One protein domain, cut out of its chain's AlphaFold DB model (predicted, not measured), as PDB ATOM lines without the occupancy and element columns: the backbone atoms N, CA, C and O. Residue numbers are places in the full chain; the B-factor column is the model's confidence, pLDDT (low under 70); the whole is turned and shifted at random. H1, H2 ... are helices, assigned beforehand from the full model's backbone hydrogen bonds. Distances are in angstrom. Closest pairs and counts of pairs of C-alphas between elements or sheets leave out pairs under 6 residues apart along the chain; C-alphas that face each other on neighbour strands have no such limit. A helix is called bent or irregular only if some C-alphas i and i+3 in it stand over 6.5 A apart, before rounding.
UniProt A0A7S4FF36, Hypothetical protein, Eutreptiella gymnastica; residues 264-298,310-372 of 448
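What this domain is: This is residues 264 to 298 and 310 to 372 of the 448 residues of the protein "Hypothetical protein" of Eutreptiella gymnastica (UniProt A0A7S4FF36). Two long helices, H4 and H5, form a hairpin whose arms cross at a steep tilt, and the shorter helices are set round it: H2 crosses one part of H4, and the small H3 packs on H5. H1, which is kinked, meets H2 at about a right angle and lies farthest from the middle. The printed part has 98 residues, with five named helices in the order H1, H2, H3, H4, H5 and no named strand; the class is all helix. The whole is compact, with a radius of gyration of the C-alphas of 13.3 A and spans of 41 by 32 by 25 A.

Where its parts are: H1 is residues 264 to 279, 22.7 A long, and begins with C-alpha 264 at (19.589, -2.967, -1.044). It is irregular, the C-alphas of Val 264 and Met 267 being 8.9 A apart, and it has a kink of 45 degrees near residue 271. H2 is residues 284 to 294, 15.3 A long, and H3 is residues 310 to 316. H4 is residues 328 to 346, 27.1 A long, with C-alpha 328 at (35.725, -4.124, 21.432). H5 is residues 354 to 372, 26.8 A long, and ends with C-alpha 372 at (25.940, -1.845, 23.603).

How they stand to each other: H1 touches H2 with residues 273 to 278 alone, about perpendicular at 85 degrees; their closest C-alphas, those of Ile 274 and Leu 284, are 5.5 A apart. With residue 264 alone, H1 only just touches H5, with 3 pairs of C-alphas within 8 A, the closest being Val 264 and Ser 354 at 5.4 A. H2 touches H4 at a steep tilt of 64 degrees, opposite ways, with C-alphas 285 and 334 closest at 5.0 A; H4 takes part with residues 331 to 338 alone. H3 touches H5, the same way at a steep tilt of 45 degrees, with C-alphas 316 and 362 closest at 5.2 A; H5 takes part with residues 358 to 365 alone. H4 and H5 are a helical hairpin: they touch, opposite ways at a steep tilt of 39 degrees, and the closest C-alphas, those of Leu 337 and Met 365, are 6.8 A apart. H5 is the hub, touching 3 helices. H3 and H4 are apart, as are H2 and H5. Every O i to N i+4 pair is within hydrogen-bond range in H2, H4 and H5, against 10 of 12 in H1 and 2 of 3 in H3.

The domain as a whole: The C-alphas farthest apart, those of Ala 325 and Lys 350, are 41.1 A apart. Residues 299 to 309 are not printed, and C-alphas 298 and 310 are 11.4 A apart across this cut. The link from H3 to H4 is long, with 11 residues. The mean pLDDT of the printed part is 77.8; residues 296 to 298, 323 to 326 and 347 to 358 are under 70.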
ATOM      1  N   VAL A 264      20.778  -3.117  -0.200       70.19
ATOM      2  CA  VAL A 264      19.589  -2.967  -1.044       70.19
ATOM      3  C   VAL A 264      19.669  -3.793  -2.330       70.19
ATOM      4  O   VAL A 264      18.624  -4.212  -2.823       70.19
ATOM      5  N   PHE A 265      20.874  -4.118  -2.805       70.06
ATOM      6  CA  PHE A 265      21.089  -5.003  -3.951       70.06
ATOM      7  C   PHE A 265      20.928  -6.497  -3.609       70.06
ATOM      8  O   PHE A 265      21.025  -7.352  -4.479       70.06
ATOM      9  N   GLY A 266      20.586  -6.851  -2.368       76.50
ATOM     10  CA  GLY A 266      20.141  -8.200  -2.012       76.50
ATOM     11  C   GLY A 266      21.255  -9.235  -1.834       76.50
ATOM     12  O   GLY A 266      22.437  -8.915  -1.752       76.50
ATOM     13  N   MET A 267      20.847 -10.504  -1.716       80.12
ATOM     14  CA  MET A 267      21.726 -11.597  -1.280       80.12
ATOM     15  C   MET A 267      22.905 -11.882  -2.226       80.12
ATOM     16  O   MET A 267      24.009 -12.088  -1.732       80.12
ATOM     17  N   PRO A 268      22.738 -11.864  -3.563       77.56
ATOM     18  CA  PRO A 268      23.875 -12.021  -4.469       77.56
ATOM     19  C   PRO A 268      24.973 -10.963  -4.259       77.56
ATOM     20  O   PRO A 268      26.146 -11.326  -4.157       77.56
ATOM     21  N   PHE A 269      24.588  -9.690  -4.072       81.44
ATOM     22  CA  PHE A 269      25.517  -8.599  -3.743       81.44
ATOM     23  C   PHE A 269      26.267  -8.866  -2.455       81.44
ATOM     24  O   PHE A 269      27.495  -8.814  -2.392       81.44
ATOM     25  N   HIS A 270      25.499  -9.202  -1.429       85.00
ATOM     26  CA  HIS A 270      26.010  -9.473  -0.103       85.00
ATOM     27  C   HIS A 270      27.023 -10.625  -0.093       85.00
ATOM     28  O   HIS A 270      28.138 -10.466   0.402       85.00
ATOM     29  N   ASN A 271      26.681 -11.756  -0.715       85.38
ATOM     30  CA  ASN A 271      27.554 -12.928  -0.795       85.38
ATOM     31  C   ASN A 271      28.855 -12.626  -1.528       85.38
ATOM     32  O   ASN A 271      29.922 -13.107  -1.146       85.38
ATOM     33  N   ALA A 272      28.783 -11.823  -2.580       82.75
ATOM     34  CA  ALA A 272      29.976 -11.482  -3.307       82.75
ATOM     35  C   ALA A 272      30.852 -10.471  -2.551       82.75
ATOM     36  O   ALA A 272      32.066 -10.643  -2.553       82.75
ATOM     37  N   TYR A 273      30.271  -9.528  -1.801       87.62
ATOM     38  CA  TYR A 273      31.019  -8.682  -0.858       87.62
ATOM     39  C   TYR A 273      31.742  -9.518   0.203       87.62
ATOM     40  O   TYR A 273      32.918  -9.289   0.481       87.62
ATOM     41  N   ILE A 274      31.067 -10.533   0.754       88.06
ATOM     42  CA  ILE A 274      31.664 -11.485   1.701       88.06
ATOM     43  C   ILE A 274      32.851 -12.214   1.070       88.06
ATOM     44  O   ILE A 274      33.895 -12.339   1.705       88.06
ATOM     45  N   ASN A 275      32.703 -12.711  -0.158       85.31
ATOM     46  CA  ASN A 275      33.777 -13.442  -0.826       85.31
ATOM     47  C   ASN A 275      35.008 -12.554  -1.053       85.31
ATOM     48  O   ASN A 275      36.121 -13.025  -0.848       85.31
ATOM     49  N   MET A 276      34.810 -11.276  -1.373       84.31
ATOM     50  CA  MET A 276      35.899 -10.303  -1.515       84.31
ATOM     51  C   MET A 276      36.594 -10.004  -0.186       84.31
ATOM     52  O   MET A 276      37.817 -10.053  -0.097       84.31
ATOM     53  N   ALA A 277      35.824  -9.799   0.888       88.38
ATOM     54  CA  ALA A 277      36.395  -9.655   2.226       88.38
ATOM     55  C   ALA A 277      37.235 -10.889   2.610       88.38
ATOM     56  O   ALA A 277      38.376 -10.752   3.045       88.38
ATOM     57  N   LYS A 278      36.719 -12.099   2.356       88.75
ATOM     58  CA  LYS A 278      37.434 -13.357   2.620       88.75
ATOM     59  C   LYS A 278      38.718 -13.488   1.809       88.75
ATOM     60  O   LYS A 278      39.719 -13.941   2.357       88.75
ATOM     61  N   LYS A 279      38.710 -13.095   0.532       79.94
ATOM     62  CA  LYS A 279      39.916 -13.089  -0.310       79.94
ATOM     63  C   LYS A 279      40.990 -12.139   0.237       79.94
ATOM     64  O   LYS A 279      42.172 -12.452   0.140       79.94
ATOM     65  N   ALA A 280      40.590 -11.055   0.905       84.94
ATOM     66  CA  ALA A 280      41.488 -10.167   1.645       84.94
ATOM     67  C   ALA A 280      41.859 -10.661   3.063       84.94
ATOM     68  O   ALA A 280      42.561  -9.960   3.788       84.94
ATOM     69  N   GLY A 281      41.400 -11.847   3.481       89.19
ATOM     70  CA  GLY A 281      41.629 -12.380   4.829       89.19
ATOM     71  C   GLY A 281      40.797 -11.703   5.924       89.19
ATOM     72  O   GLY A 281      41.169 -11.760   7.093       89.19
ATOM     73  N   LEU A 282      39.685 -11.058   5.557       90.62
ATOM     74  CA  LEU A 282      38.819 -10.291   6.449       90.62
ATOM     75  C   LEU A 282      37.435 -10.933   6.596       90.62
ATOM     76  O   LEU A 282      36.902 -11.565   5.680       90.62
ATOM     77  N   THR A 283      36.802 -10.712   7.745       92.81
ATOM     78  CA  THR A 283      35.357 -10.910   7.897       92.81
ATOM     79  C   THR A 283      34.589  -9.768   7.225       92.81
ATOM     80  O   THR A 283      35.134  -8.690   6.968       92.81
ATOM     81  N   LEU A 284      33.290  -9.962   6.970       91.19
ATOM     82  CA  LEU A 284      32.442  -8.879   6.460       91.19
ATOM     83  C   LEU A 284      32.441  -7.675   7.413       91.19
ATOM     84  O   LEU A 284      32.572  -6.543   6.960       91.19
ATOM     85  N   ALA A 285      32.342  -7.916   8.722       91.12
ATOM     86  CA  ALA A 285      32.353  -6.863   9.732       91.12
ATOM     87  C   ALA A 285      33.642  -6.028   9.674       91.12
ATOM     88  O   ALA A 285      33.569  -4.802   9.643       91.12
ATOM     89  N   GLN A 286      34.807  -6.676   9.552       91.25
ATOM     90  CA  GLN A 286      36.096  -5.992   9.401       91.25
ATOM     91  C   GLN A 286      36.162  -5.152   8.116       91.25
ATOM     92  O   GLN A 286      36.640  -4.018   8.139       91.25
ATOM     93  N   ALA A 287      35.640  -5.665   7.000       90.81
ATOM     94  CA  ALA A 287      35.591  -4.913   5.747       90.81
ATOM     95  C   ALA A 287      34.648  -3.694   5.827       90.81
ATOM     96  O   ALA A 287      34.971  -2.633   5.291       90.81
ATOM     97  N   LEU A 288      33.500  -3.811   6.505       90.19
ATOM     98  CA  LEU A 288      32.574  -2.688   6.724       90.19
ATOM     99  C   LEU A 288      33.137  -1.651   7.703       90.19
ATOM    100  O   LEU A 288      32.913  -0.456   7.524       90.19
ATOM    101  N   ASP A 289      33.907  -2.088   8.696       88.75
ATOM    102  CA  ASP A 289      34.626  -1.208   9.617       88.75
ATOM    103  C   ASP A 289      35.668  -0.346   8.878       88.75
ATOM    104  O   ASP A 289      35.690   0.891   8.965       88.75
ATOM    105  N   MET A 290      36.490  -0.998   8.055       87.44
ATOM    106  CA  MET A 290      37.434  -0.323   7.170       87.44
ATOM    107  C   MET A 290      36.718   0.643   6.210       87.44
ATOM    108  O   MET A 290      37.169   1.777   6.031       87.44
ATOM    109  N   ARG A 291      35.563   0.241   5.652       86.38
ATOM    110  CA  ARG A 291      34.737   1.101   4.790       86.38
ATOM    111  C   ARG A 291      34.280   2.355   5.511       86.38
ATOM    112  O   ARG A 291      34.506   3.453   5.007       86.38
ATOM    113  N   HIS A 292      33.702   2.202   6.698       84.25
ATOM    114  CA  HIS A 292      33.244   3.320   7.514       84.25
ATOM    115  C   HIS A 292      34.365   4.333   7.775       84.25
ATOM    116  O   HIS A 292      34.150   5.536   7.649       84.25
ATOM    117  N   THR A 293      35.579   3.855   8.053       81.31
ATOM    118  CA  THR A 293      36.753   4.712   8.284       81.31
ATOM    119  C   THR A 293      37.189   5.484   7.030       81.31
ATOM    120  O   THR A 293      37.737   6.578   7.138       81.31
ATOM    121  N   SER A 294      36.936   4.937   5.837       75.38
ATOM    122  CA  SER A 294      37.290   5.558   4.552       75.38
ATOM    123  C   SER A 294      36.264   6.574   4.032       75.38
ATOM    124  O   SER A 294      36.562   7.330   3.103       75.38
ATOM    125  N   LEU A 295      35.053   6.596   4.600       72.56
ATOM    126  CA  LEU A 295      33.988   7.491   4.155       72.56
ATOM    127  C   LEU A 295      34.265   8.944   4.575       72.56
ATOM    128  O   LEU A 295      34.812   9.193   5.652       72.56
ATOM    129  N   PRO A 296      33.890   9.934   3.743       61.03
ATOM    130  CA  PRO A 296      34.089  11.336   4.083       61.03
ATOM    131  C   PRO A 296      33.356  11.694   5.391       61.03
ATOM    132  O   PRO A 296      32.222  11.251   5.593       61.03
ATOM    133  N   PRO A 297      33.958  12.530   6.262       54.78
ATOM    134  CA  PRO A 297      33.317  12.955   7.500       54.78
ATOM    135  C   PRO A 297      31.995  13.670   7.212       54.78
ATOM    136  O   PRO A 297      31.880  14.367   6.202       54.78
ATOM    137  N   LYS A 298      31.019  13.509   8.122       56.50
ATOM    138  CA  LYS A 298      29.651  14.052   8.039       56.50
ATOM    139  C   LYS A 298      29.654  15.499   7.521       56.50
ATOM    140  O   LYS A 298      29.845  16.440   8.286       56.50
ATOM    141  N   PRO A 310      27.311   6.879  -1.817       74.50
ATOM    142  CA  PRO A 310      28.245   6.911  -0.686       74.50
ATOM    143  C   PRO A 310      27.695   7.670   0.529       74.50
ATOM    144  O   PRO A 310      28.017   7.353   1.670       74.50
ATOM    145  N   GLN A 311      26.837   8.669   0.299       74.56
ATOM    146  CA  GLN A 311      26.177   9.403   1.380       74.56
ATOM    147  C   GLN A 311      25.046   8.574   1.995       74.56
ATOM    148  O   GLN A 311      24.902   8.557   3.213       74.56
ATOM    149  N   GLN A 312      24.286   7.841   1.174       74.31
ATOM    150  CA  GLN A 312      23.280   6.896   1.666       74.31
ATOM    151  C   GLN A 312      23.911   5.765   2.493       74.31
ATOM    152  O   GLN A 312      23.373   5.386   3.530       74.31
ATOM    153  N   GLU A 313      25.061   5.251   2.059       79.31
ATOM    154  CA  GLU A 313      25.844   4.260   2.794       79.31
ATOM    155  C   GLU A 313      26.329   4.822   4.135       79.31
ATOM    156  O   GLU A 313      26.150   4.177   5.167       79.31
ATOM    157  N   ALA A 314      26.864   6.048   4.150       77.38
ATOM    158  CA  ALA A 314      27.325   6.699   5.376       77.38
ATOM    159  C   ALA A 314      26.230   6.807   6.454       77.38
ATOM    160  O   ALA A 314      26.532   6.690   7.642       77.38
ATOM    161  N   LEU A 315      24.957   6.958   6.063       75.62
ATOM    162  CA  LEU A 315      23.829   6.961   7.004       75.62
ATOM    163  C   LEU A 315      23.644   5.620   7.729       75.62
ATOM    164  O   LEU A 315      23.169   5.613   8.864       75.62
ATOM    165  N   MET A 316      24.039   4.492   7.126       78.31
ATOM    166  CA  MET A 316      23.987   3.184   7.793       78.31
ATOM    167  C   MET A 316      24.967   3.094   8.966       78.31
ATOM    168  O   MET A 316      24.726   2.345   9.912       78.31
ATOM    169  N   TYR A 317      26.053   3.868   8.919       80.06
ATOM    170  CA  TYR A 317      27.095   3.891   9.943       80.06
ATOM    171  C   TYR A 317      26.930   5.030  10.957       80.06
ATOM    172  O   TYR A 317      27.781   5.200  11.820       80.06
ATOM    173  N   ASP A 318      25.847   5.810  10.892       76.75
ATOM    174  CA  ASP A 318      25.699   7.063  11.651       76.75
ATOM    175  C   ASP A 318      25.836   6.896  13.179       76.75
ATOM    176  O   ASP A 318      26.285   7.813  13.871       76.75
ATOM    177  N   SER A 319      25.476   5.713  13.689       79.50
ATOM    178  CA  SER A 319      25.574   5.332  15.102       79.50
ATOM    179  C   SER A 319      26.794   4.465  15.446       79.50
ATOM    180  O   SER A 319      26.851   3.936  16.556       79.50
ATOM    181  N   ALA A 320      27.718   4.243  14.509       81.12
ATOM    182  CA  ALA A 320      28.916   3.446  14.753       81.12
ATOM    183  C   ALA A 320      29.866   4.184  15.721       81.12
ATOM    184  O   ALA A 320      30.064   5.393  15.570       81.12
ATOM    185  N   PRO A 321      30.482   3.492  16.700       78.50
ATOM    186  CA  PRO A 321      31.492   4.096  17.570       78.50
ATOM    187  C   PRO A 321      32.669   4.664  16.763       78.50
ATOM    188  O   PRO A 321      33.114   4.032  15.803       78.50
ATOM    189  N   GLU A 322      33.199   5.833  17.138       73.06
ATOM    190  CA  GLU A 322      34.402   6.393  16.501       73.06
ATOM    191  C   GLU A 322      35.613   5.468  16.680       73.06
ATOM    192  O   GLU A 322      35.723   4.743  17.667       73.06
ATOM    193  N   ALA A 323      36.537   5.483  15.716       63.56
ATOM    194  CA  ALA A 323      37.724   4.642  15.768       63.56
ATOM    195  C   ALA A 323      38.658   5.110  16.901       63.56
ATOM    196  O   ALA A 323      39.401   6.078  16.751       63.56
ATOM    197  N   LYS A 324      38.630   4.409  18.037       59.62
ATOM    198  CA  LYS A 324      39.672   4.456  19.072       59.62
ATOM    199  C   LYS A 324      40.426   3.123  19.064       59.62
ATOM    200  O   LYS A 324      39.856   2.090  18.717       59.62
ATOM    201  N   ALA A 325      41.722   3.150  19.379       44.47
ATOM    202  CA  ALA A 325      42.567   1.958  19.324       44.47
ATOM    203  C   ALA A 325      41.990   0.826  20.202       44.47
ATOM    204  O   ALA A 325      41.746   1.037  21.386       44.47
ATOM    205  N   ALA A 326      41.796  -0.357  19.602       54.25
ATOM    206  CA  ALA A 326      41.306  -1.587  20.237       54.25
ATOM    207  C   ALA A 326      39.916  -1.499  20.909       54.25
ATOM    208  O   ALA A 326      39.726  -1.989  22.022       54.25
ATOM    209  N   ASP A 327      38.925  -0.908  20.235       71.19
ATOM    210  CA  ASP A 327      37.571  -0.815  20.784       71.19
ATOM    211  C   ASP A 327      36.723  -2.069  20.491       71.19
ATOM    212  O   ASP A 327      36.144  -2.226  19.411       71.19
ATOM    213  N   ALA A 328      36.615  -2.962  21.479       78.12
ATOM    214  CA  ALA A 328      35.725  -4.124  21.432       78.12
ATOM    215  C   ALA A 328      34.259  -3.738  21.150       78.12
ATOM    216  O   ALA A 328      33.530  -4.516  20.532       78.12
ATOM    217  N   ALA A 329      33.827  -2.531  21.545       79.81
ATOM    218  CA  ALA A 329      32.482  -2.044  21.261       79.81
ATOM    219  C   ALA A 329      32.287  -1.737  19.769       79.81
ATOM    220  O   ALA A 329      31.197  -1.966  19.241       79.81
ATOM    221  N   ARG A 330      33.332  -1.270  19.069       84.62
ATOM    222  CA  ARG A 330      33.286  -1.034  17.619       84.62
ATOM    223  C   ARG A 330      33.179  -2.349  16.854       84.62
ATOM    224  O   ARG A 330      32.286  -2.476  16.018       84.62
ATOM    225  N   THR A 331      34.005  -3.337  17.193       85.50
ATOM    226  CA  THR A 331      33.929  -4.680  16.594       85.50
ATOM    227  C   THR A 331      32.543  -5.295  16.800       85.50
ATOM    228  O   THR A 331      31.883  -5.665  15.830       85.50
ATOM    229  N   ALA A 332      32.043  -5.291  18.042       86.50
ATOM    230  CA  ALA A 332      30.721  -5.823  18.367       86.50
ATOM    231  C   ALA A 332      29.583  -5.095  17.628       86.50
ATOM    232  O   ALA A 332      28.576  -5.711  17.277       86.50
ATOM    233  N   TRP A 333      29.729  -3.789  17.371       89.62
ATOM    234  CA  TRP A 333      28.752  -3.019  16.603       89.62
ATOM    235  C   TRP A 333      28.689  -3.477  15.138       89.62
ATOM    236  O   TRP A 333      27.592  -3.706  14.626       89.62
ATOM    237  N   PHE A 334      29.835  -3.674  14.475       90.56
ATOM    238  CA  PHE A 334      29.862  -4.158  13.089       90.56
ATOM    239  C   PHE A 334      29.397  -5.616  12.964       90.56
ATOM    240  O   PHE A 334      28.670  -5.936  12.022       90.56
ATOM    241  N   ASP A 335      29.722  -6.480  13.928       90.31
ATOM    242  CA  ASP A 335      29.197  -7.854  13.972       90.31
ATOM    243  C   ASP A 335      27.663  -7.872  14.122       90.31
ATOM    244  O   ASP A 335      26.953  -8.628  13.444       90.31
ATOM    245  N   ALA A 336      27.120  -6.990  14.969       89.19
ATOM    246  CA  ALA A 336      25.679  -6.832  15.134       89.19
ATOM    247  C   ALA A 336      25.003  -6.279  13.867       89.19
ATOM    248  O   ALA A 336      23.913  -6.738  13.512       89.19
ATOM    249  N   LEU A 337      25.646  -5.337  13.165       88.31
ATOM    250  CA  LEU A 337      25.177  -4.824  11.876       88.31
ATOM    251  C   LEU A 337      25.065  -5.953  10.845       88.31
ATOM    252  O   LEU A 337      24.015  -6.098  10.215       88.31
ATOM    253  N   VAL A 338      26.109  -6.774  10.700       89.50
ATOM    254  CA  VAL A 338      26.110  -7.921   9.777       89.50
ATOM    255  C   VAL A 338      24.978  -8.889  10.112       89.50
ATOM    256  O   VAL A 338      24.165  -9.201   9.241       89.50
ATOM    257  N   THR A 339      24.858  -9.279  11.384       89.19
ATOM    258  CA  THR A 339      23.798 -10.184  11.858       89.19
ATOM    259  C   THR A 339      22.405  -9.644  11.522       89.19
ATOM    260  O   THR A 339      21.532 -10.380  11.057       89.19
ATOM    261  N   HIS A 340      22.188  -8.344  11.730       85.88
ATOM    262  CA  HIS A 340      20.910  -7.704  11.444       85.88
ATOM    263  C   HIS A 340      20.603  -7.666   9.941       85.88
ATOM    264  O   HIS A 340      19.485  -7.995   9.542       85.88
ATOM    265  N   ILE A 341      21.585  -7.318   9.102       84.44
ATOM    266  CA  ILE A 341      21.423  -7.318   7.642       84.44
ATOM    267  C   ILE A 341      21.061  -8.717   7.141       84.44
ATOM    268  O   ILE A 341      20.103  -8.865   6.382       84.44
ATOM    269  N   GLU A 342      21.785  -9.745   7.580       85.69
ATOM    270  CA  GLU A 342      21.526 -11.128   7.179       85.69
ATOM    271  C   GLU A 342      20.139 -11.608   7.628       85.69
ATOM    272  O   GLU A 342      19.434 -12.263   6.857       85.69
ATOM    273  N   GLY A 343      19.716 -11.246   8.846       82.62
ATOM    274  CA  GLY A 343      18.365 -11.513   9.344       82.62
ATOM    275  C   GLY A 343      17.293 -10.868   8.462       82.62
ATOM    276  O   GLY A 343      16.403 -11.552   7.959       82.62
ATOM    277  N   GLN A 344      17.439  -9.572   8.171       77.00
ATOM    278  CA  GLN A 344      16.526  -8.839   7.288       77.00
ATOM    279  C   GLN A 344      16.487  -9.418   5.869       77.00
ATOM    280  O   GLN A 344      15.434  -9.426   5.233       77.00
ATOM    281  N   MET A 345      17.612  -9.907   5.343       75.88
ATOM    282  CA  MET A 345      17.653 -10.531   4.020       75.88
ATOM    283  C   MET A 345      16.956 -11.899   3.988       75.88
ATOM    284  O   MET A 345      16.328 -12.213   2.976       75.88
ATOM    285  N   LYS A 346      17.018 -12.684   5.074       72.81
ATOM    286  CA  LYS A 346      16.331 -13.987   5.204       72.81
ATOM    287  C   LYS A 346      14.810 -13.845   5.328       72.81
ATOM    288  O   LYS A 346      14.077 -14.679   4.808       72.81
ATOM    289  N   GLU A 347      14.327 -12.772   5.952       67.81
ATOM    290  CA  GLU A 347      12.893 -12.509   6.170       67.81
ATOM    291  C   GLU A 347      12.157 -11.931   4.939       67.81
ATOM    292  O   GLU A 347      10.939 -11.722   4.964       67.81
ATOM    293  N   ARG A 348      12.854 -11.653   3.827       64.12
ATOM    294  CA  ARG A 348      12.261 -10.946   2.678       64.12
ATOM    295  C   ARG A 348      11.272 -11.793   1.874       64.12
ATOM    296  O   ARG A 348      11.624 -12.451   0.901       64.12
ATOM    297  N   GLY A 349       9.991 -11.620   2.202       48.69
ATOM    298  CA  GLY A 349       8.839 -12.038   1.395       48.69
ATOM    299  C   GLY A 349       8.190 -10.945   0.525       48.69
ATOM    300  O   GLY A 349       7.292 -11.267  -0.251       48.69
ATOM    301  N   LYS A 350       8.577  -9.656   0.612       47.31
ATOM    302  CA  LYS A 350       7.947  -8.557  -0.168       47.31
ATOM    303  C   LYS A 350       8.920  -7.429  -0.554       47.31
ATOM    304  O   LYS A 350       9.825  -7.083   0.199       47.31
ATOM    305  N   ARG A 351       8.697  -6.847  -1.744       49.75
ATOM    306  CA  ARG A 351       9.464  -5.744  -2.361       49.75
ATOM    307  C   ARG A 351       9.304  -4.440  -1.559       49.75
ATOM    308  O   ARG A 351       8.340  -3.713  -1.779       49.75
ATOM    309  N   LYS A 352      10.228  -4.137  -0.644       54.53
ATOM    310  CA  LYS A 352      10.367  -2.792  -0.050       54.53
ATOM    311  C   LYS A 352      11.322  -1.934  -0.895       54.53
ATOM    312  O   LYS A 352      12.237  -2.468  -1.519       54.53
ATOM    313  N   ASN A 353      11.099  -0.619  -0.918       61.53
ATOM    314  CA  ASN A 353      11.965   0.363  -1.588       61.53
ATOM    315  C   ASN A 353      13.322   0.494  -0.851       61.53
ATOM    316  O   ASN A 353      13.359   0.387   0.376       61.53
ATOM    317  N   SER A 354      14.419   0.741  -1.577       62.91
ATOM    318  CA  SER A 354      15.795   0.858  -1.059       62.91
ATOM    319  C   SER A 354      15.932   1.905   0.049       62.91
ATOM    320  O   SER A 354      16.564   1.629   1.065       62.91
ATOM    321  N   THR A 355      15.276   3.061  -0.082       65.06
ATOM    322  CA  THR A 355      15.287   4.118   0.945       65.06
ATOM    323  C   THR A 355      14.684   3.648   2.268       65.06
ATOM    324  O   THR A 355      15.222   3.937   3.332       65.06
ATOM    325  N   VAL A 356      13.588   2.888   2.202       68.00
ATOM    326  CA  VAL A 356      12.889   2.381   3.394       68.00
ATOM    327  C   VAL A 356      13.767   1.371   4.124       68.00
ATOM    328  O   VAL A 356      13.883   1.422   5.342       68.00
ATOM    329  N   ILE A 357      14.445   0.499   3.374       68.81
ATOM    330  CA  ILE A 357      15.382  -0.481   3.929       68.81
ATOM    331  C   ILE A 357      16.517   0.222   4.682       68.81
ATOM    332  O   ILE A 357      16.833  -0.162   5.801       68.81
ATOM    333  N   LEU A 358      17.120   1.255   4.089       68.56
ATOM    334  CA  LEU A 358      18.221   1.990   4.720       68.56
ATOM    335  C   LEU A 358      17.779   2.717   5.997       68.56
ATOM    336  O   LEU A 358      18.501   2.697   6.990       68.56
ATOM    337  N   GLN A 359      16.579   3.300   6.004       73.88
ATOM    338  CA  GLN A 359      16.009   3.945   7.191       73.88
ATOM    339  C   GLN A 359      15.708   2.941   8.316       73.88
ATOM    340  O   GLN A 359      16.003   3.217   9.478       73.88
ATOM    341  N   GLU A 360      15.153   1.771   7.979       78.19
ATOM    342  CA  GLU A 360      14.910   0.683   8.939       78.19
ATOM    343  C   GLU A 360      16.229   0.189   9.556       78.19
ATOM    344  O   GLU A 360      16.329   0.076  10.780       78.19
ATOM    345  N   LEU A 361      17.262  -0.014   8.725       76.56
ATOM    346  CA  LEU A 361      18.609  -0.376   9.175       76.56
ATOM    347  C   LEU A 361      19.186   0.688  10.123       76.56
ATOM    348  O   LEU A 361      19.659   0.354  11.208       76.56
ATOM    349  N   GLN A 362      19.097   1.970   9.759       77.81
ATOM    350  CA  GLN A 362      19.604   3.075  10.579       77.81
ATOM    351  C   GLN A 362      18.920   3.126  11.955       77.81
ATOM    352  O   GLN A 362      19.589   3.249  12.984       77.81
ATOM    353  N   ALA A 363      17.591   3.003  11.994       81.50
ATOM    354  CA  ALA A 363      16.835   3.007  13.245       81.50
ATOM    355  C   ALA A 363      17.212   1.820  14.148       81.50
ATOM    356  O   ALA A 363      17.418   1.997  15.354       81.50
ATOM    357  N   ALA A 364      17.356   0.624  13.567       81.12
ATOM    358  CA  ALA A 364      17.762  -0.576  14.291       81.12
ATOM    359  C   ALA A 364      19.173  -0.438  14.880       81.12
ATOM    360  O   ALA A 364      19.396  -0.773  16.045       81.12
ATOM    361  N   MET A 365      20.115   0.104  14.109       82.00
ATOM    362  CA  MET A 365      21.496   0.273  14.561       82.00
ATOM    363  C   MET A 365      21.649   1.353  15.623       82.00
ATOM    364  O   MET A 365      22.411   1.162  16.571       82.00
ATOM    365  N   LYS A 366      20.857   2.429  15.556       83.25
ATOM    366  CA  LYS A 366      20.804   3.434  16.623       83.25
ATOM    367  C   LYS A 366      20.329   2.829  17.947       83.25
ATOM    368  O   LYS A 366      20.921   3.102  18.990       83.25
ATOM    369  N   LYS A 367      19.301   1.972  17.908       83.69
ATOM    370  CA  LYS A 367      18.845   1.223  19.089       83.69
ATOM    371  C   LYS A 367      19.944   0.291  19.607       83.69
ATOM    372  O   LYS A 367      20.220   0.279  20.803       83.69
ATOM    373  N   LYS A 368      20.611  -0.444  18.709       81.19
ATOM    374  CA  LYS A 368      21.656  -1.400  19.090       81.19
ATOM    375  C   LYS A 368      22.892  -0.733  19.694       81.19
ATOM    376  O   LYS A 368      23.447  -1.245  20.660       81.19
ATOM    377  N   ALA A 369      23.289   0.423  19.166       80.06
ATOM    378  CA  ALA A 369      24.378   1.225  19.713       80.06
ATOM    379  C   ALA A 369      24.097   1.641  21.165       80.06
ATOM    380  O   ALA A 369      24.974   1.505  22.016       80.06
ATOM    381  N   ALA A 370      22.867   2.070  21.467       81.81
ATOM    382  CA  ALA A 370      22.463   2.418  22.829       81.81
ATOM    383  C   ALA A 370      22.505   1.206  23.785       81.81
ATOM    384  O   ALA A 370      22.976   1.335  24.912       81.81
ATOM    385  N   GLU A 371      22.078   0.019  23.333       82.12
ATOM    386  CA  GLU A 371      22.171  -1.230  24.114       82.12
ATOM    387  C   GLU A 371      23.629  -1.611  24.425       82.12
ATOM    388  O   GLU A 371      23.958  -1.959  25.559       82.12
ATOM    389  N   LEU A 372      24.519  -1.530  23.430       76.88
ATOM    390  CA  LEU A 372      25.940  -1.845  23.603       76.88
ATOM    391  C   LEU A 372      26.636  -0.850  24.544       76.88
ATOM    392  O   LEU A 372      27.453  -1.263  25.365       76.88
TER     393      LEU A 372